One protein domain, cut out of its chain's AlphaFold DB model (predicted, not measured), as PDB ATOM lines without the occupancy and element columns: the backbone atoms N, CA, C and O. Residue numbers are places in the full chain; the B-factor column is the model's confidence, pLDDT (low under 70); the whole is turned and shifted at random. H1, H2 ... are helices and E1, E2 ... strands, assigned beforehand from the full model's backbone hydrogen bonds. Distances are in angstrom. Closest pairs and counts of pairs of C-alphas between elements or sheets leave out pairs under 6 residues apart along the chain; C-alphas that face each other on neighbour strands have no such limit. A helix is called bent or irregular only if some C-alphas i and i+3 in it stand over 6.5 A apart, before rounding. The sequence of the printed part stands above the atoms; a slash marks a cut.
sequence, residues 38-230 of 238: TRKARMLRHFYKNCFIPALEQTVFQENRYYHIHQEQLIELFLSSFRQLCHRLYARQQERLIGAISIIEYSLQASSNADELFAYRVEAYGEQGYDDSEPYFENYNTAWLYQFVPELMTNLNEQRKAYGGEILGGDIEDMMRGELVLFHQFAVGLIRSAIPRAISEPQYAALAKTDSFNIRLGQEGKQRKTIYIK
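AT A GLANCE: This is residues 38 to 230 of the 238 residues of an uncharacterized protein of Paenibacillus sp. Leaf72 (UniProt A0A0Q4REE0). A twisted sheet of five strands has two helices, H2 and the arm H5b, crossing over one face, with no named helix over the other. Beyond the sheet H1a, H4 and H5a make a helical end that lengthens the whole, and H1b runs from it, side by side with H4 and then H5b, toward H2. The printed part has 193 residues, with six named helices and five named strands in the order H1 H2 E1 E2 E3 H3 H4 H5 H6 E4 E5; the class is mixed, helices and strands, and the mixed sheet runs E3 E2 E1 E4 E5. It is elongated, 61 by 37 by 24 A, and only just loose, close to compact, with a radius of gyration of the C-alphas of 19.7 A.

HOW THE PARTS SIT: H1, residues 39 to 69, is one helix by its hydrogen bonds but bent, C-alphas 50 and 53 being 6.6 A apart; its arms H1a, 39 to 50, and H1b, 53 to 69, stand at 37 degrees, only just steep. E1, residues 101 to 110, E2, 118 to 125, and E3, 136 to 140, form a meander, each strand the antiparallel neighbour of the one before, with N 105 and O 123 at 2.8 A and N 138 and O 122 at 2.9 A. E4, residues 209 to 219, is parallel to E1, with N 106 and O 216 at 2.9 A, and makes an antiparallel hairpin with E5, 225 to 229, with N 217 and O 225 at 2.8 A. H5, residues 169 to 198, is also one helix by its hydrogen bonds but bent, C-alphas 178 and 181 being 7.6 A apart; its arms are H5a, 169 to 178, and H5b, 181 to 198, itself irregular, with C-alphas 193 and 196 7.1 A apart. H2, residues 71 to 94, and H5b are on the same face of the sheet, making two layers, helices over a sheet, at heights of 9.0 and 8.8 A. They touch, closest at the C-alphas of Ile 75 and Ala 194, 5.7 A, at a steep tilt of 68 degrees, only just short of about perpendicular. H1b touches H5b at a shallow tilt of 13 degrees, with residues 60 to 67 alone; the closest C-alphas are those of Tyr 67 and Phe 186, 7.3 A. H4, residues 149 to 163, touches H1b, closest at the C-alphas of Leu 152 and Ala 55, 6.7 A. H3, residues 143 to 146, touches H5b, closest at the C-alphas of Leu 145 and Phe 183, 6.4 A, and H6, 202 to 206, touches H2, closest at the C-alphas of Gln 203 and Cys 86, 5.6 A. Every O i to N i+4 pair is within hydrogen-bond range in H1a, H1b, H2, H5a and H6, against 8 of 11 in H4 and 9 of 14 in H5b; H3 is too short for one.

IN THESE COORDINATES: H1a begins at C-alpha 39, (194.518, 107.712, 140.026), and H2 ends at C-alpha 94, (140.414, 78.568, 131.107). H2 is 34.6 A long, H1b 24.2 A, H5b 24.3 A, H4 21.6 A, E1 25.9 A and E4 23.8 A, which bends by 86 degrees at residue 212. E5 ends at C-alpha 229, (143.718, 97.680, 144.550).

THE WHOLE: The two C-alphas farthest apart are those of Arg 39 and Gln 94, 62.1 A. The printed part has no cut and no long link. Mean pLDDT of the printed part is 90.5; residues 112 to 115, 117, 221 and 223 are under 70.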
ATOM      1  N   THR A  38     192.957 106.280 144.450       85.94
ATOM      2  CA  THR A  38     193.732 105.867 143.285       85.94
ATOM      3  C   THR A  38     193.595 106.894 142.168       85.94
ATOM      4  O   THR A  38     192.601 107.617 142.060       85.94
ATOM      5  N   ARG A  39     194.586 106.930 141.270       87.44
ATOM      6  CA  ARG A  39     194.518 107.712 140.026       87.44
ATOM      7  C   ARG A  39     193.227 107.422 139.246       87.44
ATOM      8  O   ARG A  39     192.520 108.371 138.910       87.44
ATOM      9  N   LYS A  40     192.878 106.141 139.065       90.19
ATOM     10  CA  LYS A  40     191.629 105.724 138.412       90.19
ATOM     11  C   LYS A  40     190.388 106.264 139.131       90.19
ATOM     12  O   LYS A  40     189.511 106.819 138.482       90.19
ATOM     13  N   ALA A  41     190.321 106.186 140.464       89.12
ATOM     14  CA  ALA A  41     189.184 106.729 141.216       89.12
ATOM     15  C   ALA A  41     189.024 108.252 141.038       89.12
ATOM     16  O   ALA A  41     187.901 108.732 140.880       89.12
ATOM     17  N   ARG A  42     190.126 109.016 141.016       91.69
ATOM     18  CA  ARG A  42     190.090 110.465 140.737       91.69
ATOM     19  C   ARG A  42     189.596 110.762 139.321       91.69
ATOM     20  O   ARG A  42     188.746 111.633 139.156       91.69
ATOM     21  N   MET A  43     190.070 110.008 138.332       93.69
ATOM     22  CA  MET A  43     189.636 110.135 136.937       93.69
ATOM     23  C   MET A  43     188.159 109.780 136.752       93.69
ATOM     24  O   MET A  43     187.440 110.552 136.130       93.69
ATOM     25  N   LEU A  44     187.678 108.692 137.360       94.12
ATOM     26  CA  LEU A  44     186.259 108.322 137.336       94.12
ATOM     27  C   LEU A  44     185.379 109.399 137.975       94.12
ATOM     28  O   LEU A  44     184.354 109.752 137.406       94.12
ATOM     29  N   ARG A  45     185.783 109.967 139.120       93.31
ATOM     30  CA  ARG A  45     185.041 111.077 139.747       93.31
ATOM     31  C   ARG A  45     185.006 112.317 138.858       93.31
ATOM     32  O   ARG A  45     183.972 112.975 138.783       93.31
ATOM     33  N   HIS A  46     186.119 112.641 138.205       94.69
ATOM     34  CA  HIS A  46     186.182 113.764 137.276       94.69
ATOM     35  C   HIS A  46     185.291 113.527 136.050       94.69
ATOM     36  O   HIS A  46     184.501 114.402 135.709       94.69
ATOM     37  N   PHE A  47     185.369 112.352 135.423       96.50
ATOM     38  CA  PHE A  47     184.531 111.991 134.280       96.50
ATOM     39  C   PHE A  47     183.050 111.979 134.644       96.50
ATOM     40  O   PHE A  47     182.244 112.573 133.938       96.50
ATOM     41  N   TYR A  48     182.694 111.378 135.782       94.75
ATOM     42  CA  TYR A  48     181.312 111.340 136.240       94.75
ATOM     43  C   TYR A  48     180.736 112.760 136.374       94.75
ATOM     44  O   TYR A  48     179.678 113.068 135.840       94.75
ATOM     45  N   LYS A  49     181.471 113.673 137.021       94.94
ATOM     46  CA  LYS A  49     180.995 115.045 137.246       94.94
ATOM     47  C   LYS A  49     180.979 115.919 135.993       94.94
ATOM     48  O   LYS A  49     180.056 116.706 135.838       94.94
ATOM     49  N   ASN A  50     182.003 115.827 135.146       94.75
ATOM     50  CA  ASN A  50     182.209 116.792 134.059       94.75
ATOM     51  C   ASN A  50     181.751 116.289 132.685       94.75
ATOM     52  O   ASN A  50     181.573 117.097 131.782       94.75
ATOM     53  N   CYS A  51     181.578 114.977 132.522       95.88
ATOM     54  CA  CYS A  51     181.182 114.357 131.258       95.88
ATOM     55  C   CYS A  51     179.833 113.647 131.405       95.88
ATOM     56  O   CYS A  51     178.890 113.951 130.680       95.88
ATOM     57  N   PHE A  52     179.728 112.735 132.375       95.25
ATOM     58  CA  PHE A  52     178.553 111.878 132.537       95.25
ATOM     59  C   PHE A  52     177.308 112.650 132.975       95.25
ATOM     60  O   PHE A  52     176.303 112.593 132.278       95.25
ATOM     61  N   ILE A  53     177.371 113.393 134.087       94.50
ATOM     62  CA  ILE A  53     176.208 114.123 134.613       94.50
ATOM     63  C   ILE A  53     175.642 115.125 133.594       94.50
ATOM     64  O   ILE A  53     174.446 115.040 133.332       94.50
ATOM     65  N   PRO A  54     176.439 116.008 132.953       95.50
ATOM     66  CA  PRO A  54     175.893 116.942 131.967       95.50
ATOM     67  C   PRO A  54     175.220 116.244 130.778       95.50
ATOM     68  O   PRO A  54     174.150 116.661 130.338       95.50
ATOM     69  N   ALA A  55     175.819 115.159 130.275       95.62
ATOM     70  CA  ALA A  55     175.243 114.399 129.171       95.62
ATOM     71  C   ALA A  55     173.951 113.682 129.594       95.62
ATOM     72  O   ALA A  55     172.955 113.735 128.877       95.62
ATOM     73  N   LEU A  56     173.936 113.074 130.784       94.44
ATOM     74  CA  LEU A  56     172.755 112.426 131.349       94.44
ATOM     75  C   LEU A  56     171.610 113.422 131.556       94.44
ATOM     76  O   LEU A  56     170.474 113.115 131.213       94.44
ATOM     77  N   GLU A  57     171.891 114.607 132.098       93.31
ATOM     78  CA  GLU A  57     170.892 115.658 132.301       93.31
ATOM     79  C   GLU A  57     170.236 116.073 130.980       93.31
ATOM     80  O   GLU A  57     169.008 116.166 130.897       93.31
ATOM     81  N   GLN A  58     171.039 116.249 129.927       94.56
ATOM     82  CA  GLN A  58     170.534 116.537 128.589       94.56
ATOM     83  C   GLN A  58     169.659 115.394 128.051       94.56
ATOM     84  O   GLN A  58     168.580 115.652 127.516       94.56
ATOM     85  N   THR A  59     170.084 114.142 128.217       94.38
ATOM     86  CA  THR A  59     169.308 112.967 127.795       94.38
ATOM     87  C   THR A  59     167.988 112.867 128.552       94.38
ATOM     88  O   THR A  59     166.939 112.721 127.935       94.38
ATOM     89  N   VAL A  60     167.996 113.026 129.876       93.38
ATOM     90  CA  VAL A  60     166.773 113.010 130.692       93.38
ATOM     91  C   VAL A  60     165.827 114.141 130.284       93.38
ATOM     92  O   VAL A  60     164.613 113.946 130.246       93.38
ATOM     93  N   PHE A  61     166.352 115.312 129.923       92.62
ATOM     94  CA  PHE A  61     165.540 116.400 129.383       92.62
ATOM     95  C   PHE A  61     164.892 116.043 128.035       92.62
ATOM     96  O   PHE A  61     163.717 116.351 127.816       92.62
ATOM     97  N   GLN A  62     165.626 115.378 127.140       94.44
ATOM     98  CA  GLN A  62     165.095 114.896 125.860       94.44
ATOM     99  C   GLN A  62     164.011 113.831 126.061       94.44
ATOM    100  O   GLN A  62     162.932 113.970 125.483       94.44
ATOM    101  N   GLU A  63     164.246 112.843 126.930       92.69
ATOM    102  CA  GLU A  63     163.247 111.828 127.293       92.69
ATOM    103  C   GLU A  63     161.996 112.474 127.887       92.69
ATOM    104  O   GLU A  63     160.877 112.181 127.474       92.69
ATOM    105  N   ASN A  64     162.166 113.430 128.805       93.31
ATOM    106  CA  ASN A  64     161.047 114.137 129.411       93.31
ATOM    107  C   ASN A  64     160.208 114.878 128.361       93.31
ATOM    108  O   ASN A  64     158.979 114.838 128.403       93.31
ATOM    109  N   ARG A  65     160.853 115.553 127.403       94.62
ATOM    110  CA  ARG A  65     160.146 116.215 126.299       94.62
ATOM    111  C   ARG A  65     159.406 115.212 125.424       94.62
ATOM    112  O   ARG A  65     158.247 115.455 125.101       94.62
ATOM    113  N   TYR A  66     160.056 114.110 125.059       95.06
ATOM    114  CA  TYR A  66     159.440 113.052 124.266       95.06
ATOM    115  C   TYR A  66     158.214 112.468 124.979       95.06
ATOM    116  O   TYR A  66     157.131 112.439 124.398       95.06
ATOM    117  N   TYR A  67     158.348 112.124 126.262       93.44
ATOM    118  CA  TYR A  67     157.259 111.629 127.102       93.44
ATOM    119  C   TYR A  67     156.038 112.555 127.077       93.44
ATOM    120  O   TYR A  67     154.930 112.093 126.831       93.44
ATOM    121  N   HIS A  68     156.226 113.863 127.279       92.88
ATOM    122  CA  HIS A  68     155.109 114.813 127.309       92.88
ATOM    123  C   HIS A  68     154.467 115.023 125.931       92.88
ATOM    124  O   HIS A  68     153.250 115.157 125.841       92.88
ATOM    125  N   ILE A  69     155.261 115.043 124.855       96.44
ATOM    126  CA  ILE A  69     154.742 115.201 123.486       96.44
ATOM    127  C   ILE A  69     153.939 113.964 123.057       96.44
ATOM    128  O   ILE A  69     152.918 114.097 122.387       96.44
ATOM    129  N   HIS A  70     154.388 112.771 123.449       95.56
ATOM    130  CA  HIS A  70     153.829 111.494 123.002       95.56
ATOM    131  C   HIS A  70     152.982 110.784 124.066       95.56
ATOM    132  O   HIS A  70     152.632 109.621 123.880       95.56
ATOM    133  N   GLN A  71     152.623 111.455 125.166       93.62
ATOM    134  CA  GLN A  71     152.031 110.817 126.347       93.62
ATOM    135  C   GLN A  71     150.817 109.943 126.008       93.62
ATOM    136  O   GLN A  71     150.762 108.784 126.412       93.62
ATOM    137  N   GLU A  72     149.873 110.467 125.229       96.38
ATOM    138  CA  GLU A  72     148.659 109.735 124.856       96.38
ATOM    139  C   GLU A  72     148.970 108.497 124.003       96.38
ATOM    140  O   GLU A  72     148.449 107.412 124.248       96.38
ATOM    141  N   GLN A  73     149.897 108.622 123.050       96.62
ATOM    142  CA  GLN A  73     150.350 107.496 122.235       96.62
ATOM    143  C   GLN A  73     151.015 106.413 123.097       96.62
ATOM    144  O   GLN A  73     150.790 105.222 122.884       96.62
ATOM    145  N   LEU A  74     151.825 106.811 124.079       95.88
ATOM    146  CA  LEU A  74     152.462 105.887 125.014       95.88
ATOM    147  C   LEU A  74     151.427 105.187 125.907       95.88
ATOM    148  O   LEU A  74     151.557 103.987 126.162       95.88
ATOM    149  N   ILE A  75     150.376 105.898 126.335       96.06
ATOM    150  CA  ILE A  75     149.252 105.309 127.077       96.06
ATOM    151  C   ILE A  75     148.557 104.253 126.215       96.06
ATOM    152  O   ILE A  75     148.341 103.141 126.687       96.06
ATOM    153  N   GLU A  76     148.272 104.541 124.946       96.81
ATOM    154  CA  GLU A  76     147.668 103.565 124.027       96.81
ATOM    155  C   GLU A  76     148.538 102.322 123.817       96.81
ATOM    156  O   GLU A  76     148.035 101.193 123.806       96.81
ATOM    157  N   LEU A  77     149.859 102.495 123.699       95.25
ATOM    158  CA  LEU A  77     150.797 101.373 123.608       95.25
ATOM    159  C   LEU A  77     150.763 100.509 124.874       95.25
ATOM    160  O   LEU A  77     150.723  99.279 124.780       95.25
ATOM    161  N   PHE A  78     150.725 101.135 126.053       95.88
ATOM    162  CA  PHE A  78     150.544 100.421 127.312       95.88
ATOM    163  C   PHE A  78     149.197  99.686 127.361       95.88
ATOM    164  O   PHE A  78     149.178  98.494 127.656       95.88
ATOM    165  N   LEU A  79     148.083 100.342 127.025       96.94
ATOM    166  CA  LEU A  79     146.746  99.733 127.039       96.94
ATOM    167  C   LEU A  79     146.639  98.562 126.060       96.94
ATOM    168  O   LEU A  79     146.020  97.544 126.362       96.94
ATOM    169  N   SER A  80     147.265  98.669 124.889       96.50
ATOM    170  CA  SER A  80     147.388  97.556 123.945       96.50
ATOM    171  C   SER A  80     148.110  96.361 124.578       96.50
ATOM    172  O   SER A  80     147.579  95.250 124.574       96.50
ATOM    173  N   SER A  81     149.269  96.591 125.204       95.88
ATOM    174  CA  SER A  81     150.013  95.539 125.908       95.88
ATOM    175  C   SER A  81     149.220  94.951 127.081       95.88
ATOM    176  O   SER A  81     149.174  93.733 127.236       95.88
ATOM    177  N   PHE A  82     148.531  95.784 127.859       96.94
ATOM    178  CA  PHE A  82     147.714  95.354 128.991       96.94
ATOM    179  C   PHE A  82     146.521  94.489 128.559       96.94
ATOM    180  O   PHE A  82     146.242  93.461 129.177       96.94
ATOM    181  N   ARG A  83     145.840  94.844 127.460       97.50
ATOM    182  CA  ARG A  83     144.770  94.015 126.881       97.50
ATOM    183  C   ARG A  83     145.289  92.643 126.457       97.50
ATOM    184  O   ARG A  83     144.629  91.637 126.713       97.50
ATOM    185  N   GLN A  84     146.470  92.595 125.841       97.06
ATOM    186  CA  GLN A  84     147.098  91.334 125.447       97.06
ATOM    187  C   GLN A  84     147.498  90.483 126.658       97.06
ATOM    188  O   GLN A  84     147.237  89.279 126.658       97.06
ATOM    189  N   LEU A  85     148.065  91.098 127.702       97.50
ATOM    190  CA  LEU A  85     148.330  90.441 128.983       97.50
ATOM    191  C   LEU A  85     147.046  89.820 129.543       97.50
ATOM    192  O   LEU A  85     147.016  88.625 129.826       97.50
ATOM    193  N   CYS A  86     145.964  90.599 129.639       97.94
ATOM    194  CA  CYS A  86     144.686  90.106 130.149       97.94
ATOM    195  C   CYS A  86     144.151  88.934 129.318       97.94
ATOM    196  O   CYS A  86     143.701  87.939 129.876       97.94
ATOM    197  N   HIS A  87     144.250  89.003 127.989       97.19
ATOM    198  CA  HIS A  87     143.845  87.901 127.119       97.19
ATOM    199  C   HIS A  87     144.651  86.619 127.394       97.19
ATOM    200  O   HIS A  87     144.083  85.530 127.473       97.19
ATOM    201  N   ARG A  88     145.974  86.731 127.561       97.69
ATOM    202  CA  ARG A  88     146.845  85.583 127.858       97.69
ATOM    203  C   ARG A  88     146.558  84.990 129.234       97.69
ATOM    204  O   ARG A  88     146.444  83.773 129.351       97.69
ATOM    205  N   LEU A  89     146.375  85.828 130.252       97.56
ATOM    206  CA  LEU A  89     145.996  85.377 131.593       97.56
ATOM    207  C   LEU A  89     144.633  84.684 131.588       97.56
ATOM    208  O   LEU A  89     144.498  83.612 132.170       97.56
ATOM    209  N   TYR A  90     143.654  85.237 130.870       97.88
ATOM    210  CA  TYR A  90     142.335  84.628 130.735       97.88
ATOM    211  C   TYR A  90     142.418  83.237 130.098       97.88
ATOM    212  O   TYR A  90     141.849  82.290 130.631       97.88
ATOM    213  N   ALA A  91     143.172  83.083 129.003       97.38
ATOM    214  CA  ALA A  91     143.376  81.779 128.369       97.38
ATOM    215  C   ALA A  91     143.969  80.751 129.351       97.38
ATOM    216  O   ALA A  91     143.457  79.639 129.470       97.38
ATOM    217  N   ARG A  92     144.969  81.150 130.147       96.44
ATOM    218  CA  ARG A  92     145.557  80.280 131.179       96.44
ATOM    219  C   ARG A  92     144.574  79.920 132.295       96.44
ATOM    220  O   ARG A  92     144.634  78.801 132.800       96.44
ATOM    221  N   GLN A  93     143.665  80.824 132.664       96.31
ATOM    222  CA  GLN A  93     142.588  80.521 133.613       96.31
ATOM    223  C   GLN A  93     141.618  79.477 133.054       96.31
ATOM    224  O   GLN A  93     141.234  78.554 133.771       96.31
ATOM    225  N   GLN A  94     141.267  79.567 131.766       96.94
ATOM    226  CA  GLN A  94     140.414  78.568 131.107       96.94
ATOM    227  C   GLN A  94     141.078  77.186 131.057       96.94
ATOM    228  O   GLN A  94     140.416  76.166 131.248       96.94
ATOM    229  N   GLU A  95     142.396  77.154 130.874       96.31
ATOM    230  CA  GLU A  95     143.208  75.932 130.902       96.31
ATOM    231  C   GLU A  95     143.523  75.441 132.328       96.31
ATOM    232  O   GLU A  95     144.168  74.406 132.492       96.31
ATOM    233  N   ARG A  96     143.059  76.152 133.370       94.00
ATOM    234  CA  ARG A  96     143.338  75.880 134.794       94.00
ATOM    235  C   ARG A  96     144.831  75.855 135.141       94.00
ATOM    236  O   ARG A  96     145.233  75.210 136.104       94.00
ATOM    237  N   LEU A  97     145.643  76.578 134.371       93.31
ATOM    238  CA  LEU A  97     147.081  76.737 134.606       93.31
ATOM    239  C   LEU A  97     147.392  77.840 135.622       93.31
ATOM    240  O   LEU A  97     148.502  77.908 136.135       93.31
ATOM    241  N   ILE A  98     146.437  78.732 135.875       94.50
ATOM    242  CA  ILE A  98     146.520  79.763 136.907       94.50
ATOM    243  C   ILE A  98     145.117  80.002 137.472       94.50
ATOM    244  O   ILE A  98     144.137  79.988 136.726       94.50
ATOM    245  N   GLY A  99     145.018  80.170 138.791       93.44
ATOM    246  CA  GLY A  99     143.759  80.468 139.478       93.44
ATOM    247  C   GLY A  99     143.320  81.925 139.310       93.44
ATOM    248  O   GLY A  99     143.735  82.625 138.379       93.44
ATOM    249  N   ALA A 100     142.483  82.410 140.229       96.62
ATOM    250  CA  ALA A 100     142.156  83.831 140.278       96.62
ATOM    251  C   ALA A 100     143.422  84.670 140.529       96.62
ATOM    252  O   ALA A 100     144.219  84.368 141.412       96.62
ATOM    253  N   ILE A 101     143.613  85.743 139.760       97.56
ATOM    254  CA  ILE A 101     144.821  86.570 139.869       97.56
ATOM    255  C   ILE A 101     144.774  87.390 141.163       97.56
ATOM    256  O   ILE A 101     143.752  88.011 141.470       97.56
ATOM    257  N   SER A 102     145.871  87.424 141.916       96.00
ATOM    258  CA  SER A 102     146.038  88.282 143.098       96.00
ATOM    259  C   SER A 102     146.976  89.460 142.862       96.00
ATOM    260  O   SER A 102     146.772  90.530 143.433       96.00
ATOM    261  N   ILE A 103     147.985  89.310 142.007       95.44
ATOM    262  CA  ILE A 103     148.981  90.356 141.767       95.44
ATOM    263  C   ILE A 103     149.285  90.408 140.275       95.44
ATOM    264  O   ILE A 103     149.543  89.374 139.664       95.44
ATOM    265  N   ILE A 104     149.303  91.613 139.704       96.06
ATOM    266  CA  ILE A 104     150.052  91.903 138.477       96.06
ATOM    267  C   ILE A 104     151.157  92.887 138.840       96.06
ATOM    268  O   ILE A 104     150.895  93.961 139.373       96.06
ATOM    269  N   GLU A 105     152.398  92.534 138.554       93.25
ATOM    270  CA  GLU A 105     153.568  93.322 138.896       93.25
ATOM    271  C   GLU A 105     154.327  93.731 137.642       93.25
ATOM    272  O   GLU A 105     154.705  92.894 136.832       93.25
ATOM    273  N   TYR A 106     154.592  95.026 137.519       93.00
ATOM    274  CA  TYR A 106     155.532  95.580 136.558       93.00
ATOM    275  C   TYR A 106     156.842  95.873 137.284       93.00
ATOM    276  O   TYR A 106     156.890  96.714 138.186       93.00
ATOM    277  N   SER A 107     157.912  95.202 136.883       88.62
ATOM    278  CA  SER A 107     159.210  95.306 137.537       88.62
ATOM    279  C   SER A 107     160.290  95.709 136.543       88.62
ATOM    280  O   SER A 107     160.516  95.042 135.536       88.62
ATOM    281  N   LEU A 108     160.977  96.813 136.851       87.19
ATOM    282  CA  LEU A 108     162.220  97.186 136.186       87.19
ATOM    283  C   LEU A 108     163.327  96.237 136.647       87.19
ATOM    284  O   LEU A 108     163.619  96.152 137.846       87.19
ATOM    285  N   GLN A 109     163.969  95.582 135.687       81.94
ATOM    286  CA  GLN A 109     165.102  94.690 135.894       81.94
ATOM    287  C   GLN A 109     166.328  95.242 135.169       81.94
ATOM    288  O   GLN A 109     166.229  95.795 134.069       81.94
ATOM    289  N   ALA A 110     167.501  95.097 135.787       71.69
ATOM    290  CA  ALA A 110     168.744  95.247 135.040       71.69
ATOM    291  C   ALA A 110     168.811  94.082 134.050       71.69
ATOM    292  O   ALA A 110     168.621  92.932 134.443       71.69
ATOM    293  N   SER A 111     169.039  94.375 132.773       71.31
ATOM    294  CA  SER A 111     169.115  93.311 131.781       71.31
ATOM    295  C   SER A 111     170.475  92.625 131.880       71.31
ATOM    296  O   SER A 111     171.500  93.256 132.145       71.31
ATOM    297  N   SER A 112     170.471  91.303 131.714       64.12
ATOM    298  CA  SER A 112     171.686  90.500 131.569       64.12
ATOM    299  C   SER A 112     172.180  90.455 130.120       64.12
ATOM    300  O   SER A 112     173.216  89.847 129.852       64.12
ATOM    301  N   ASN A 113     171.428  91.037 129.181       66.75
ATOM    302  CA  ASN A 113     171.827  91.165 127.788       66.75
ATOM    303  C   ASN A 113     172.844  92.306 127.652       66.75
ATOM    304  O   ASN A 113     172.632  93.387 128.184       66.75
ATOM    305  N   ALA A 114     173.942  92.086 126.929       58.19
ATOM    306  CA  ALA A 114     174.924  93.138 126.676       58.19
ATOM    307  C   ALA A 114     174.351  94.283 125.815       58.19
ATOM    308  O   ALA A 114     174.796  95.422 125.942       58.19
ATOM    309  N   ASP A 115     173.350  93.985 124.981       64.81
ATOM    310  CA  ASP A 115     172.744  94.946 124.052       64.81
ATOM    311  C   ASP A 115     171.601  95.763 124.679       64.81
ATOM    312  O   ASP A 115     171.120  96.728 124.086       64.81
ATOM    313  N   GLU A 116     171.171  95.415 125.895       70.25
ATOM    314  CA  GLU A 116     170.108  96.115 126.614       70.25
ATOM    315  C   GLU A 116     170.573  96.433 128.032       70.25
ATOM    316  O   GLU A 116     170.995  95.563 128.779       70.25
ATOM    317  N   LEU A 117     170.465  97.689 128.460       69.69
ATOM    318  CA  LEU A 117     170.870  98.068 129.818       69.69
ATOM    319  C   LEU A 117     169.825  97.663 130.881       69.69
ATOM    320  O   LEU A 117     170.138  97.586 132.071       69.69
ATOM    321  N   PHE A 118     168.581  97.416 130.471       76.00
ATOM    322  CA  PHE A 118     167.428  97.156 131.339       76.00
ATOM    323  C   PHE A 118     166.275  96.542 130.538       76.00
ATOM    324  O   PHE A 118     166.207  96.676 129.318       76.00
ATOM    325  N   ALA A 119     165.343  95.921 131.254       82.00
ATOM    326  CA  ALA A 119     164.089  95.418 130.714       82.00
ATOM    327  C   ALA A 119     162.960  95.628 131.731       82.00
ATOM    328  O   ALA A 119     163.199  95.690 132.940       82.00
ATOM    329  N   TYR A 120     161.723  95.719 131.245       87.69
ATOM    330  CA  TYR A 120     160.549  95.599 132.099       87.69
ATOM    331  C   TYR A 120     159.962  94.210 131.976       87.69
ATOM    332  O   TYR A 120     159.594  93.770 130.886       87.69
ATOM    333  N   ARG A 121     159.815  93.561 133.122       90.75
ATOM    334  CA  ARG A 121     159.118  92.294 133.243       90.75
ATOM    335  C   ARG A 121     157.750  92.533 133.857       90.75
ATOM    336  O   ARG A 121     157.608  93.315 134.796       90.75
ATOM    337  N   VAL A 122     156.754  91.866 133.301       94.00
ATOM    338  CA  VAL A 122     155.416  91.770 133.864       94.00
ATOM    339  C   VAL A 122     155.267  90.386 134.444       94.00
ATOM    340  O   VAL A 122     155.540  89.404 133.759       94.00
ATOM    341  N   GLU A 123     154.832  90.307 135.690       94.38
ATOM    342  CA  GLU A 123     154.546  89.052 136.367       94.38
ATOM    343  C   GLU A 123     153.104  89.049 136.844       94.38
ATOM    344  O   GLU A 123     152.602  90.065 137.323       94.38
ATOM    345  N   ALA A 124     152.427  87.916 136.716       96.44
ATOM    346  CA  ALA A 124     151.101  87.730 137.272       96.44
ATOM    347  C   ALA A 124     151.072  86.481 138.142       96.44
ATOM    348  O   ALA A 124     151.497  85.400 137.727       96.44
ATOM    349  N   TYR A 125     150.530  86.660 139.336       96.06
ATOM    350  CA  TYR A 125     150.427  85.639 140.361       96.06
ATOM    351  C   TYR A 125     148.949  85.303 140.572       96.06
ATOM    352  O   TYR A 125     148.094  86.196 140.602       96.06
ATOM    353  N   GLY A 126     148.651  84.016 140.676       95.00
ATOM    354  CA  GLY A 126     147.361  83.453 141.045       95.00
ATOM    355  C   GLY A 126     147.046  83.647 142.528       95.00
ATOM    356  O   GLY A 126     147.393  84.661 143.132       95.00
ATOM    357  N   GLU A 127     146.320  82.706 143.124       93.62
ATOM    358  CA  GLU A 127     145.664  82.911 144.421       93.62
ATOM    359  C   GLU A 127     146.630  82.968 145.604       93.62
ATOM    360  O   GLU A 127     146.345  83.681 146.565       93.62
ATOM    361  N   GLN A 128     147.771  82.270 145.533       92.75
ATOM    362  CA  GLN A 128     148.768  82.279 146.611       92.75
ATOM    363  C   GLN A 128     149.754  83.450 146.483       92.75
ATOM    364  O   GLN A 128     150.644  83.621 147.317       92.75
ATOM    365  N   GLY A 129     149.605  84.299 145.460       91.50
ATOM    366  CA  GLY A 129     150.488  85.443 145.261       91.50
ATOM    367  C   GLY A 129     151.929  84.986 145.049       91.50
ATOM    368  O   GLY A 129     152.188  84.102 144.241       91.50
ATOM    369  N   TYR A 130     152.883  85.568 145.781       90.12
ATOM    370  CA  TYR A 130     154.303  85.215 145.638       90.12
ATOM    371  C   TYR A 130     154.646  83.773 146.038       90.12
ATOM    372  O   TYR A 130     155.740  83.321 145.708       90.12
ATOM    373  N   ASP A 131     153.741  83.069 146.720       90.88
ATOM    374  CA  ASP A 131     153.925  81.661 147.082       90.88
ATOM    375  C   ASP A 131     153.498  80.701 145.951       90.88
ATOM    376  O   ASP A 131     153.644  79.483 146.083       90.88
ATOM    377  N   ASP A 132     152.991  81.219 144.824       88.19
ATOM    378  CA  ASP A 132     152.716  80.403 143.642       88.19
ATOM    379  C   ASP A 132     154.009  79.826 143.052       88.19
ATOM    380  O   ASP A 132     154.984  80.534 142.793       88.19
ATOM    381  N   SER A 133     153.996  78.526 142.758       82.75
ATOM    382  CA  SER A 133     155.159  77.820 142.208       82.75
ATOM    383  C   SER A 133     155.485  78.197 140.760       82.75
ATOM    384  O   SER A 133     156.626  78.040 140.333       82.75
ATOM    385  N   GLU A 134     154.493  78.662 139.995       85.75
ATOM    386  CA  GLU A 134     154.630  78.992 138.571       85.75
ATOM    387  C   GLU A 134     153.893  80.298 138.225       85.75
ATOM    388  O   GLU A 134     152.800  80.267 137.646       85.75
ATOM    389  N   PRO A 135     154.464  81.470 138.562       89.88
ATOM    390  CA  PRO A 135     153.903  82.736 138.120       89.88
ATOM    391  C   PRO A 135     153.967  82.852 136.596       89.88
ATOM    392  O   PRO A 135     154.895  82.374 135.936       89.88
ATOM    393  N   TYR A 136     152.990  83.546 136.023       94.12
ATOM    394  CA  TYR A 136     153.072  83.953 134.628       94.12
ATOM    395  C   TYR A 136     154.049  85.119 134.495       94.12
ATOM    396  O   TYR A 136     154.016  86.035 135.315       94.12
ATOM    397  N   PHE A 137     154.871  85.134 133.445       92.75
ATOM    398  CA  PHE A 137     155.726  86.277 133.150       92.75
ATOM    399  C   PHE A 137     155.834  86.571 131.654       92.75
ATOM    400  O   PHE A 137     155.781  85.671 130.815       92.75
ATOM    401  N   GLU A 138     156.028  87.846 131.330       92.31
ATOM    402  CA  GLU A 138     156.354  88.321 129.989       92.31
ATOM    403  C   GLU A 138     157.147  89.631 130.026       92.31
ATOM    404  O   GLU A 138     157.208  90.303 131.053       92.31
ATOM    405  N   ASN A 139     157.744  90.018 128.898       90.31
ATOM    406  CA  ASN A 139     158.439  91.299 128.782       90.31
ATOM    407  C   ASN A 139     157.477  92.391 128.301       90.31
ATOM    408  O   ASN A 139     156.771  92.215 127.308       90.31
ATOM    409  N   TYR A 140     157.505  93.545 128.965       89.50
ATOM    410  CA  TYR A 140     156.862  94.764 128.486       89.50
ATOM    411  C   TYR A 140     157.873  95.593 127.693       89.50
ATOM    412  O   TYR A 140     158.949  95.929 128.187       89.50
ATOM    413  N   ASN A 141     157.530  95.922 126.445       85.62
ATOM    414  CA  ASN A 141     158.406  96.714 125.592       85.62
ATOM    415  C   ASN A 141     158.442  98.172 126.066       85.62
ATOM    416  O   ASN A 141     157.487  98.931 125.887       85.62
ATOM    417  N   THR A 142     159.585  98.561 126.620       84.94
ATOM    418  CA  THR A 142     159.863  99.917 127.087       84.94
ATOM    419  C   THR A 142     160.957 100.608 126.289       84.94
ATOM    420  O   THR A 142     161.650 101.462 126.830       84.94
ATOM    421  N   ALA A 143     161.135 100.277 125.007       84.81
ATOM    422  CA  ALA A 143     162.134 100.939 124.161       84.81
ATOM    423  C   ALA A 143     161.981 102.474 124.160       84.81
ATOM    424  O   ALA A 143     162.968 103.202 124.101       84.81
ATOM    425  N   TRP A 144     160.747 102.964 124.310       87.69
ATOM    426  CA  TRP A 144     160.425 104.388 124.401       87.69
ATOM    427  C   TRP A 144     160.995 105.092 125.645       87.69
ATOM    428  O   TRP A 144     161.179 106.299 125.598       87.69
ATOM    429  N   LEU A 145     161.264 104.379 126.749       87.50
ATOM    430  CA  LEU A 145     161.801 104.971 127.988       87.50
ATOM    431  C   LEU A 145     163.264 105.408 127.860       87.50
ATOM    432  O   LEU A 145     163.783 106.097 128.737       87.50
ATOM    433  N   TYR A 146     163.937 104.913 126.826       84.69
ATOM    434  CA  TYR A 146     165.384 104.975 126.696       84.69
ATOM    435  C   TYR A 146     165.801 105.265 125.261       84.69
ATOM    436  O   TYR A 146     166.879 104.865 124.816       84.69
ATOM    437  N   GLN A 147     164.925 105.944 124.529       88.12
ATOM    438  CA  GLN A 147     165.095 106.252 123.122       88.12
ATOM    439  C   GLN A 147     166.404 107.008 122.849       88.12
ATOM    440  O   GLN A 147     167.026 106.798 121.809       88.12
ATOM    441  N   PHE A 148     166.848 107.852 123.783       91.94
ATOM    442  CA  PHE A 148     168.049 108.681 123.648       91.94
ATOM    443  C   PHE A 148     169.276 108.099 124.373       91.94
ATOM    444  O   PHE A 148     170.385 108.627 124.254       91.94
ATOM    445  N   VAL A 149     169.127 106.982 125.093       90.38
ATOM    446  CA  VAL A 149     170.240 106.333 125.807       90.38
ATOM    447  C   VAL A 149     171.322 105.775 124.868       90.38
ATOM    448  O   VAL A 149     172.498 105.939 125.195       90.38
ATOM    449  N   PRO A 150     171.018 105.170 123.702       90.38
ATOM    450  CA  PRO A 150     172.062 104.719 122.777       90.38
ATOM    451  C   PRO A 150     172.994 105.850 122.313       90.38
ATOM    452  O   PRO A 150     174.214 105.668 122.228       90.38
ATOM    453  N   GLU A 151     172.440 107.041 122.068       93.25
ATOM    454  CA  GLU A 151     173.219 108.226 121.695       93.25
ATOM    455  C   GLU A 151     174.083 108.712 122.867       93.25
ATOM    456  O   GLU A 151     175.281 108.952 122.692       93.25
ATOM    457  N   LEU A 152     173.517 108.760 124.079       94.00
ATOM    458  CA  LEU A 152     174.258 109.057 125.307       94.00
ATOM    459  C   LEU A 152     175.450 108.108 125.488       94.00
ATOM    460  O   LEU A 152     176.579 108.554 125.694       94.00
ATOM    461  N   MET A 153     175.216 106.800 125.372       92.69
ATOM    462  CA  MET A 153     176.251 105.775 125.515       92.69
ATOM    463  C   MET A 153     177.352 105.933 124.471       92.69
ATOM    464  O   MET A 153     178.533 105.808 124.802       92.69
ATOM    465  N   THR A 154     176.989 106.250 123.228       94.50
ATOM    466  CA  THR A 154     177.951 106.513 122.149       94.50
ATOM    467  C   THR A 154     178.812 107.736 122.469       94.50
ATOM    468  O   THR A 154     180.041 107.658 122.427       94.50
ATOM    469  N   ASN A 155     178.187 108.844 122.874       95.69
ATOM    470  CA  ASN A 155     178.878 110.088 123.209       95.69
ATOM    471  C   ASN A 155     179.839 109.908 124.401       95.69
ATOM    472  O   ASN A 155     181.011 110.280 124.332       95.69
ATOM    473  N   LEU A 156     179.390 109.259 125.477       95.94
ATOM    474  CA  LEU A 156     180.230 108.990 126.646       95.94
ATOM    475  C   LEU A 156     181.409 108.070 126.314       95.94
ATOM    476  O   LEU A 156     182.518 108.284 126.815       95.94
ATOM    477  N   ASN A 157     181.196 107.074 125.450       94.94
ATOM    478  CA  ASN A 157     182.269 106.206 124.971       94.94
ATOM    479  C   ASN A 157     183.316 106.960 124.140       94.94
ATOM    480  O   ASN A 157     184.496 106.604 124.189       94.94
ATOM    481  N   GLU A 158     182.921 108.015 123.430       96.19
ATOM    482  CA  GLU A 158     183.862 108.891 122.737       96.19
ATOM    483  C   GLU A 158     184.629 109.776 123.726       96.19
ATOM    484  O   GLU A 158     185.862 109.802 123.718       96.19
ATOM    485  N   GLN A 159     183.924 110.424 124.657       95.75
ATOM    486  CA  GLN A 159     184.534 111.314 125.649       95.75
ATOM    487  C   GLN A 159     185.541 110.595 126.558       95.75
ATOM    488  O   GLN A 159     186.579 111.166 126.908       95.75
ATOM    489  N   ARG A 160     185.295 109.328 126.929       94.81
ATOM    490  CA  ARG A 160     186.228 108.582 127.794       94.81
ATOM    491  C   ARG A 160     187.593 108.339 127.146       94.81
ATOM    492  O   ARG A 160     188.557 108.095 127.871       94.81
ATOM    493  N   LYS A 161     187.723 108.433 125.814       93.94
ATOM    494  CA  LYS A 161     189.013 108.265 125.122       93.94
ATOM    495  C   LYS A 161     190.054 109.289 125.589       93.94
ATOM    496  O   LYS A 161     191.233 108.950 125.681       93.94
ATOM    497  N   ALA A 162     189.622 110.485 126.000       93.69
ATOM    498  CA  ALA A 162     190.493 111.522 126.566       93.69
ATOM    499  C   ALA A 162     191.181 111.109 127.886       93.69
ATOM    500  O   ALA A 162     192.136 111.750 128.317       93.69
ATOM    501  N   TYR A 163     190.733 110.021 128.520       94.19
ATOM    502  CA  TYR A 163     191.278 109.505 129.777       94.19
ATOM    503  C   TYR A 163     192.306 108.383 129.564       94.19
ATOM    504  O   TYR A 163     192.646 107.673 130.509       94.19
ATOM    505  N   GLY A 164     192.809 108.203 128.337       88.44
ATOM    506  CA  GLY A 164     193.958 107.334 128.055       88.44
ATOM    507  C   GLY A 164     193.739 105.854 128.386       88.44
ATOM    508  O   GLY A 164     194.689 105.167 128.742       88.44
ATOM    509  N   GLY A 165     192.493 105.371 128.317       87.19
ATOM    510  CA  GLY A 165     192.144 103.971 128.596       87.19
ATOM    511  C   GLY A 165     191.930 103.623 130.075       87.19
ATOM    512  O   GLY A 165     191.574 102.489 130.376       87.19
ATOM    513  N   GLU A 166     192.076 104.578 130.997       90.38
ATOM    514  CA  GLU A 166     191.826 104.364 132.436       90.38
ATOM    515  C   GLU A 166     190.334 104.145 132.753       90.38
ATOM    516  O   GLU A 166     189.978 103.459 133.718       90.38
ATOM    517  N   ILE A 167     189.463 104.727 131.922       93.62
ATOM    518  CA  ILE A 167     188.008 104.567 131.969       93.62
ATOM    519  C   ILE A 167     187.588 103.615 130.849       93.62
ATOM    520  O   ILE A 167     187.837 103.864 129.662       93.62
ATOM    521  N   LEU A 168     186.948 102.516 131.236       92.44
ATOM    522  CA  LEU A 168     186.491 101.457 130.341       92.44
ATOM    523  C   LEU A 168     185.006 101.627 129.999       92.44
ATOM    524  O   LEU A 168     184.282 102.342 130.687       92.44
ATOM    525  N   GLY A 169     184.534 100.939 128.954       89.75
ATOM    526  CA  GLY A 169     183.105 100.919 128.606       89.75
ATOM    527  C   GLY A 169     182.232 100.427 129.767       89.75
ATOM    528  O   GLY A 169     181.273 101.095 130.136       89.75
ATOM    529  N   GLY A 170     182.661  99.357 130.445       88.50
ATOM    530  CA  GLY A 170     181.975  98.848 131.635       88.50
ATOM    531  C   GLY A 170     181.905  99.845 132.801       88.50
ATOM    532  O   GLY A 170     180.955  99.797 133.575       88.50
ATOM    533  N   ASP A 171     182.848 100.796 132.907       91.44
ATOM    534  CA  ASP A 171     182.753 101.865 133.913       91.44
ATOM    535  C   ASP A 171     181.581 102.823 133.587       91.44
ATOM    536  O   ASP A 171     180.934 103.317 134.505       91.44
ATOM    537  N   ILE A 172     181.279 103.066 132.302       91.69
ATOM    538  CA  ILE A 172     180.125 103.878 131.869       91.69
ATOM    539  C   ILE A 172     178.819 103.121 132.112       91.69
ATOM    540  O   ILE A 172     177.866 103.694 132.633       91.69
ATOM    541  N   GLU A 173     178.771 101.837 131.760       88.31
ATOM    542  CA  GLU A 173     177.592 101.003 132.005       88.31
ATOM    543  C   GLU A 173     177.252 100.925 133.498       88.31
ATOM    544  O   GLU A 173     176.085 101.021 133.869       88.31
ATOM    545  N   ASP A 174     178.264 100.811 134.364       86.88
ATOM    546  CA  ASP A 174     178.091 100.863 135.819       86.88
ATOM    547  C   ASP A 174     177.499 102.199 136.284       86.88
ATOM    548  O   ASP A 174     176.623 102.213 137.151       86.88
ATOM    549  N   MET A 175     177.955 103.321 135.712       90.12
ATOM    550  CA  MET A 175     177.381 104.639 136.002       90.12
ATOM    551  C   MET A 175     175.917 104.702 135.554       90.12
ATOM    552  O   MET A 175     175.064 105.069 136.358       90.12
ATOM    553  N   MET A 176     175.599 104.270 134.329       88.19
ATOM    554  CA  MET A 176     174.218 104.236 133.831       88.19
ATOM    555  C   MET A 176     173.310 103.339 134.671       88.19
ATOM    556  O   MET A 176     172.193 103.742 134.992       88.19
ATOM    557  N   ARG A 177     173.792 102.163 135.095       83.19
ATOM    558  CA  ARG A 177     173.063 101.273 136.012       83.19
ATOM    559  C   ARG A 177     172.706 101.965 137.332       83.19
ATOM    560  O   ARG A 177     171.638 101.710 137.886       83.19
ATOM    561  N   GLY A 178     173.572 102.856 137.819       82.75
ATOM    562  CA  GLY A 178     173.321 103.670 139.009       82.75
ATOM    563  C   GLY A 178     172.171 104.670 138.854       82.75
ATOM    564  O   GLY A 178     171.503 104.976 139.839       82.75
ATOM    565  N   GLU A 179     171.897 105.119 137.629       85.25
ATOM    566  CA  GLU A 179     170.946 106.199 137.332       85.25
ATOM    567  C   GLU A 179     169.623 105.713 136.721       85.25
ATOM    568  O   GLU A 179     168.735 106.514 136.434       85.25
ATOM    569  N   LEU A 180     169.432 104.397 136.566       77.12
ATOM    570  CA  LEU A 180     168.219 103.808 135.970       77.12
ATOM    571  C   LEU A 180     166.921 104.242 136.646       77.12
ATOM    572  O   LEU A 180     165.870 104.318 136.008       77.12
ATOM    573  N   VAL A 181     166.998 104.547 137.942       79.19
ATOM    574  CA  VAL A 181     165.855 105.017 138.723       79.19
ATOM    575  C   VAL A 181     165.275 106.326 138.179       79.19
ATOM    576  O   VAL A 181     164.088 106.564 138.369       79.19
ATOM    577  N   LEU A 182     166.067 107.150 137.480       84.56
ATOM    578  CA  LEU A 182     165.586 108.387 136.862       84.56
ATOM    579  C   LEU A 182     164.577 108.086 135.750       84.56
ATOM    580  O   LEU A 182     163.487 108.650 135.738       84.56
ATOM    581  N   PHE A 183     164.900 107.139 134.868       86.06
ATOM    582  CA  PHE A 183     164.038 106.759 133.746       86.06
ATOM    583  C   PHE A 183     162.813 105.960 134.207       86.06
ATOM    584  O   PHE A 183     161.722 106.123 133.662       86.06
ATOM    585  N   HIS A 184     162.951 105.168 135.279       85.50
ATOM    586  CA  HIS A 184     161.835 104.451 135.908       85.50
ATOM    587  C   HIS A 184     160.656 105.381 136.251       85.50
ATOM    588  O   HIS A 184     159.499 104.967 136.178       85.50
ATOM    589  N   GLN A 185     160.925 106.650 136.586       84.44
ATOM    590  CA  GLN A 185     159.883 107.621 136.942       84.44
ATOM    591  C   GLN A 185     158.913 107.898 135.786       84.44
ATOM    592  O   GLN A 185     157.723 108.084 136.038       84.44
ATOM    593  N   PHE A 186     159.374 107.867 134.531       89.81
ATOM    594  CA  PHE A 186     158.499 108.052 133.370       89.81
ATOM    595  C   PHE A 186     157.509 106.896 133.220       89.81
ATOM    596  O   PHE A 186     156.323 107.127 133.004       89.81
ATOM    597  N   ALA A 187     157.956 105.654 133.417       89.56
ATOM    598  CA  ALA A 187     157.064 104.495 133.412       89.56
ATOM    599  C   ALA A 187     156.074 104.535 134.576       89.56
ATOM    600  O   ALA A 187     154.903 104.211 134.396       89.56
ATOM    601  N   VAL A 188     156.518 104.976 135.758       87.94
ATOM    602  CA  VAL A 188     155.626 105.203 136.904       87.94
ATOM    603  C   VAL A 188     154.541 106.211 136.564       87.94
ATOM    604  O   VAL A 188     153.366 105.915 136.776       87.94
ATOM    605  N   GLY A 189     154.907 107.363 136.000       88.75
ATOM    606  CA  GLY A 189     153.947 108.366 135.548       88.75
ATOM    607  C   GLY A 189     152.978 107.819 134.498       88.75
ATOM    608  O   GLY A 189     151.762 107.979 134.645       88.75
ATOM    609  N   LEU A 190     153.498 107.115 133.488       93.19
ATOM    610  CA  LEU A 190     152.701 106.564 132.395       93.19
ATOM    611  C   LEU A 190     151.677 105.548 132.893       93.19
ATOM    612  O   LEU A 190     150.479 105.715 132.672       93.19
ATOM    613  N   ILE A 191     152.150 104.499 133.570       92.06
ATOM    614  CA  ILE A 191     151.315 103.368 133.976       92.06
ATOM    615  C   ILE A 191     150.225 103.874 134.914       92.06
ATOM    616  O   ILE A 191     149.056 103.579 134.697       92.06
ATOM    617  N   ARG A 192     150.567 104.722 135.890       89.38
ATOM    618  CA  ARG A 192     149.576 105.319 136.800       89.38
ATOM    619  C   ARG A 192     148.508 106.120 136.062       89.38
ATOM    620  O   ARG A 192     147.337 106.003 136.403       89.38
ATOM    621  N   SER A 193     148.896 106.882 135.041       91.44
ATOM    622  CA  SER A 193     147.946 107.636 134.211       91.44
ATOM    623  C   SER A 193     147.049 106.714 133.375       91.44
ATOM    624  O   SER A 193     145.900 107.049 133.099       91.44
ATOM    625  N   ALA A 194     147.555 105.543 132.986       95.00
ATOM    626  CA  ALA A 194     146.836 104.584 132.156       95.00
ATOM    627  C   ALA A 194     145.906 103.646 132.949       95.00
ATOM    628  O   ALA A 194     144.914 103.178 132.391       95.00
ATOM    629  N   ILE A 195     146.187 103.380 134.232       94.12
ATOM    630  CA  ILE A 195     145.428 102.428 135.065       94.12
ATOM    631  C   ILE A 195     143.909 102.652 135.033       94.12
ATOM    632  O   ILE A 195     143.208 101.670 134.797       94.12
ATOM    633  N   PRO A 196     143.364 103.878 135.201       93.69
ATOM    634  CA  PRO A 196     141.913 104.088 135.179       93.69
ATOM    635  C   PRO A 196     141.247 103.595 133.888       93.69
ATOM    636  O   PRO A 196     140.143 103.051 133.909       93.69
ATOM    637  N   ARG A 197     141.944 103.732 132.756       95.69
ATOM    638  CA  ARG A 197     141.479 103.237 131.457       95.69
ATOM    639  C   ARG A 197     141.674 101.728 131.353       95.69
ATOM    640  O   ARG A 197     140.753 101.031 130.950       95.69
ATOM    641  N   ALA A 198     142.820 101.224 131.807       96.00
ATOM    642  CA  ALA A 198     143.162  99.805 131.792       96.00
ATOM    643  C   ALA A 198     142.146  98.946 132.564       96.00
ATOM    644  O   ALA A 198     141.675  97.934 132.054       96.00
ATOM    645  N   ILE A 199     141.745  99.367 133.767       94.69
ATOM    646  CA  ILE A 199     140.753  98.640 134.579       94.69
ATOM    647  C   ILE A 199     139.318  98.766 134.043       94.69
ATOM    648  O   ILE A 199     138.433  98.045 134.496       94.69
ATOM    649  N   SER A 200     139.084  99.671 133.090       94.19
ATOM    650  CA  SER A 200     137.800  99.808 132.394       94.19
ATOM    651  C   SER A 200     137.714  98.913 131.149       94.19
ATOM    652  O   SER A 200     136.657  98.831 130.526       94.19
ATOM    653  N   GLU A 201     138.804  98.235 130.774       95.38
ATOM    654  CA  GLU A 201     138.845  97.364 129.602       95.38
ATOM    655  C   GLU A 201     138.006  96.088 129.813       95.38
ATOM    656  O   GLU A 201     138.108  95.434 130.860       95.38
ATOM    657  N   PRO A 202     137.240  95.635 128.803       95.81
ATOM    658  CA  PRO A 202     136.488  94.382 128.884       95.81
ATOM    659  C   PRO A 202     137.366  93.161 129.189       95.81
ATOM    660  O   PRO A 202     136.957  92.258 129.917       95.81
ATOM    661  N   GLN A 203     138.595  93.141 128.664       96.94
ATOM    662  CA  GLN A 203     139.560  92.064 128.885       96.94
ATOM    663  C   GLN A 203     139.969  91.980 130.358       96.94
ATOM    664  O   GLN A 203     140.147  90.882 130.879       96.94
ATOM    665  N   TYR A 204     140.079  93.121 131.041       96.31
ATOM    666  CA  TYR A 204     140.331  93.143 132.476       96.31
ATOM    667  C   TYR A 204     139.123  92.629 133.256       96.31
ATOM    668  O   TYR A 204     139.288  91.817 134.169       96.31
ATOM    669  N   ALA A 205     137.913  93.064 132.894       94.94
ATOM    670  CA  ALA A 205     136.681  92.624 133.545       94.94
ATOM    671  C   ALA A 205     136.498  91.097 133.470       94.94
ATOM    672  O   ALA A 205     136.086  90.490 134.457       94.94
ATOM    673  N   ALA A 206     136.886  90.477 132.350       96.06
ATOM    674  CA  ALA A 206     136.780  89.036 132.119       96.06
ATOM    675  C   ALA A 206     137.705  88.166 132.997       96.06
ATOM    676  O   ALA A 206     137.437  86.978 133.165       96.06
ATOM    677  N   LEU A 207     138.786  88.722 133.558       96.81
ATOM    678  CA  LEU A 207     139.699  87.961 134.414       96.81
ATOM    679  C   LEU A 207     139.059  87.594 135.754       96.81
ATOM    680  O   LEU A 207     138.574  88.475 136.473       96.81
ATOM    681  N   ALA A 208     139.187  86.331 136.165       97.00
ATOM    682  CA  ALA A 208     138.959  85.969 137.557       97.00
ATOM    683  C   ALA A 208     140.076  86.583 138.414       97.00
ATOM    684  O   ALA A 208     141.264  86.435 138.126       97.00
ATOM    685  N   LYS A 209     139.698  87.321 139.454       96.69
ATOM    686  CA  LYS A 209     140.624  88.049 140.328       96.69
ATOM    687  C   LYS A 209     140.216  87.803 141.768       96.69
ATOM    688  O   LYS A 209     139.020  87.876 142.054       96.69
ATOM    689  N   THR A 210     141.177  87.586 142.654       95.31
ATOM    690  CA  THR A 210     140.934  87.520 144.105       95.31
ATOM    691  C   THR A 210     140.402  88.857 144.629       95.31
ATOM    692  O   THR A 210     140.440  89.874 143.927       95.31
ATOM    693  N   ASP A 211     139.889  88.881 145.857       90.25
ATOM    694  CA  ASP A 211     139.381  90.115 146.472       90.25
ATOM    695  C   ASP A 211     140.503  91.094 146.837       90.25
ATOM    696  O   ASP A 211     140.330  92.308 146.728       90.25
ATOM    697  N   SER A 212     141.686  90.562 147.157       89.75
ATOM    698  CA  SER A 212     142.915  91.309 147.433       89.75
ATOM    699  C   SER A 212     143.719  91.660 146.176       89.75
ATOM    700  O   SER A 212     144.899  92.014 146.284       89.75
ATOM    701  N   PHE A 213     143.122  91.545 144.981       94.69
ATOM    702  CA  PHE A 213     143.835  91.811 143.736       94.69
ATOM    703  C   PHE A 213     144.434  93.217 143.721       94.69
ATOM    704  O   PHE A 213     143.756  94.203 144.025       94.69
ATOM    705  N   ASN A 214     145.696  93.310 143.317       94.06
ATOM    706  CA  ASN A 214     146.399  94.574 143.204       94.06
ATOM    707  C   ASN A 214     147.362  94.596 142.012       94.06
ATOM    708  O   ASN A 214     147.859  93.563 141.562       94.06
ATOM    709  N   ILE A 215     147.618  95.799 141.499       94.12
ATOM    710  CA  ILE A 215     148.651  96.037 140.487       94.12
ATOM    711  C   ILE A 215     149.797  96.773 141.162       94.12
ATOM    712  O   ILE A 215     149.585  97.763 141.869       94.12
ATOM    713  N   ARG A 216     151.020  96.293 140.948       92.00
ATOM    714  CA  ARG A 216     152.240  96.819 141.559       92.00
ATOM    715  C   ARG A 216     153.219  97.276 140.496       92.00
ATOM    716  O   ARG A 216     153.257  96.749 139.387       92.00
ATOM    717  N   LEU A 217     154.027  98.254 140.868       89.56
ATOM    718  CA  LEU A 217     155.099  98.784 140.050       89.56
ATOM    719  C   LEU A 217     156.334  99.020 140.916       89.56
ATOM    720  O   LEU A 217     156.252  99.620 141.992       89.56
ATOM    721  N   GLY A 218     157.489  98.565 140.453       84.38
ATOM    722  CA  GLY A 218     158.728  98.796 141.175       84.38
ATOM    723  C   GLY A 218     159.973  98.384 140.416       84.38
ATOM    724  O   GLY A 218     159.961  98.152 139.210       84.38
ATOM    725  N   GLN A 219     161.065  98.319 141.165       79.12
ATOM    726  CA  GLN A 219     162.322  97.752 140.715       79.12
ATOM    727  C   GLN A 219     162.541  96.429 141.446       79.12
ATOM    728  O   GLN A 219     162.285  96.330 142.650       79.12
ATOM    729  N   GLU A 220     163.043  95.432 140.728       70.88
ATOM    730  CA  GLU A 220     163.392  94.143 141.315       70.88
ATOM    731  C   GLU A 220     164.381  94.298 142.483       70.88
ATOM    732  O   GLU A 220     165.308  95.113 142.449       70.88
ATOM    733  N   GLY A 221     164.148  93.535 143.555       67.88
ATOM    734  CA  GLY A 221     164.963  93.583 144.771       67.88
ATOM    735  C   GLY A 221     164.829  94.877 145.587       67.88
ATOM    736  O   GLY A 221     165.571  95.061 146.554       67.88
ATOM    737  N   LYS A 222     163.905  95.778 145.233       73.31
ATOM    738  CA  LYS A 222     163.607  97.010 145.979       73.31
ATOM    739  C   LYS A 222     162.149  97.055 146.432       73.31
ATOM    740  O   LYS A 222     161.328  96.221 146.063       73.31
ATOM    741  N   GLN A 223     161.833  98.061 147.249       66.56
ATOM    742  CA  GLN A 223     160.458  98.357 147.647       66.56
ATOM    743  C   GLN A 223     159.590  98.616 146.410       66.56
ATOM    744  O   GLN A 223     159.943  99.423 145.547       66.56
ATOM    745  N   ARG A 224     158.449  97.927 146.341       79.75
ATOM    746  CA  ARG A 224     157.493  98.002 145.230       79.75
ATOM    747  C   ARG A 224     156.265  98.783 145.661       79.75
ATOM    748  O   ARG A 224     155.729  98.539 146.743       79.75
ATOM    749  N   LYS A 225     155.793  99.681 144.802       81.31
ATOM    750  CA  LYS A 225     154.612 100.502 145.067       81.31
ATOM    751  C   LYS A 225     153.377  99.829 144.492       81.31
ATOM    752  O   LYS A 225     153.342  99.488 143.313       81.31
ATOM    753  N   THR A 226     152.355  99.653 145.315       84.44
ATOM    754  CA  THR A 226     151.026  99.290 144.822       84.44
ATOM    755  C   THR A 226     150.438 100.505 144.118       84.44
ATOM    756  O   THR A 226     150.462 101.588 144.689       84.44
ATOM    757  N   ILE A 227     149.977 100.343 142.877       87.50
ATOM    758  CA  ILE A 227     149.392 101.415 142.055       87.50
ATOM    759  C   ILE A 227     147.873 101.282 141.887       87.50
ATOM    760  O   ILE A 227     147.226 102.232 141.464       87.50
ATOM    761  N   TYR A 228     147.308 100.119 142.226       87.88
ATOM    762  CA  TYR A 228     145.871  99.849 142.200       87.88
ATOM    763  C   TYR A 228     145.515  98.695 143.141       87.88
ATOM    764  O   TYR A 228     146.281  97.736 143.233       87.88
ATOM    765  N   ILE A 229     144.342  98.763 143.777       88.06
ATOM    766  CA  ILE A 229     143.718  97.680 144.550       88.06
ATOM    767  C   ILE A 229     142.275  97.530 144.048       88.06
ATOM    768  O   ILE A 229     141.594  98.528 143.839       88.06
ATOM    769  N   LYS A 230     141.791  96.292 143.867       76.06
ATOM    770  CA  LYS A 230     140.484  95.957 143.252       76.06
ATOM    771  C   LYS A 230     139.259  96.628 143.896       76.06
ATOM    772  O   LYS A 230     138.193  96.629 143.291       76.06
TER     773      LYS A 230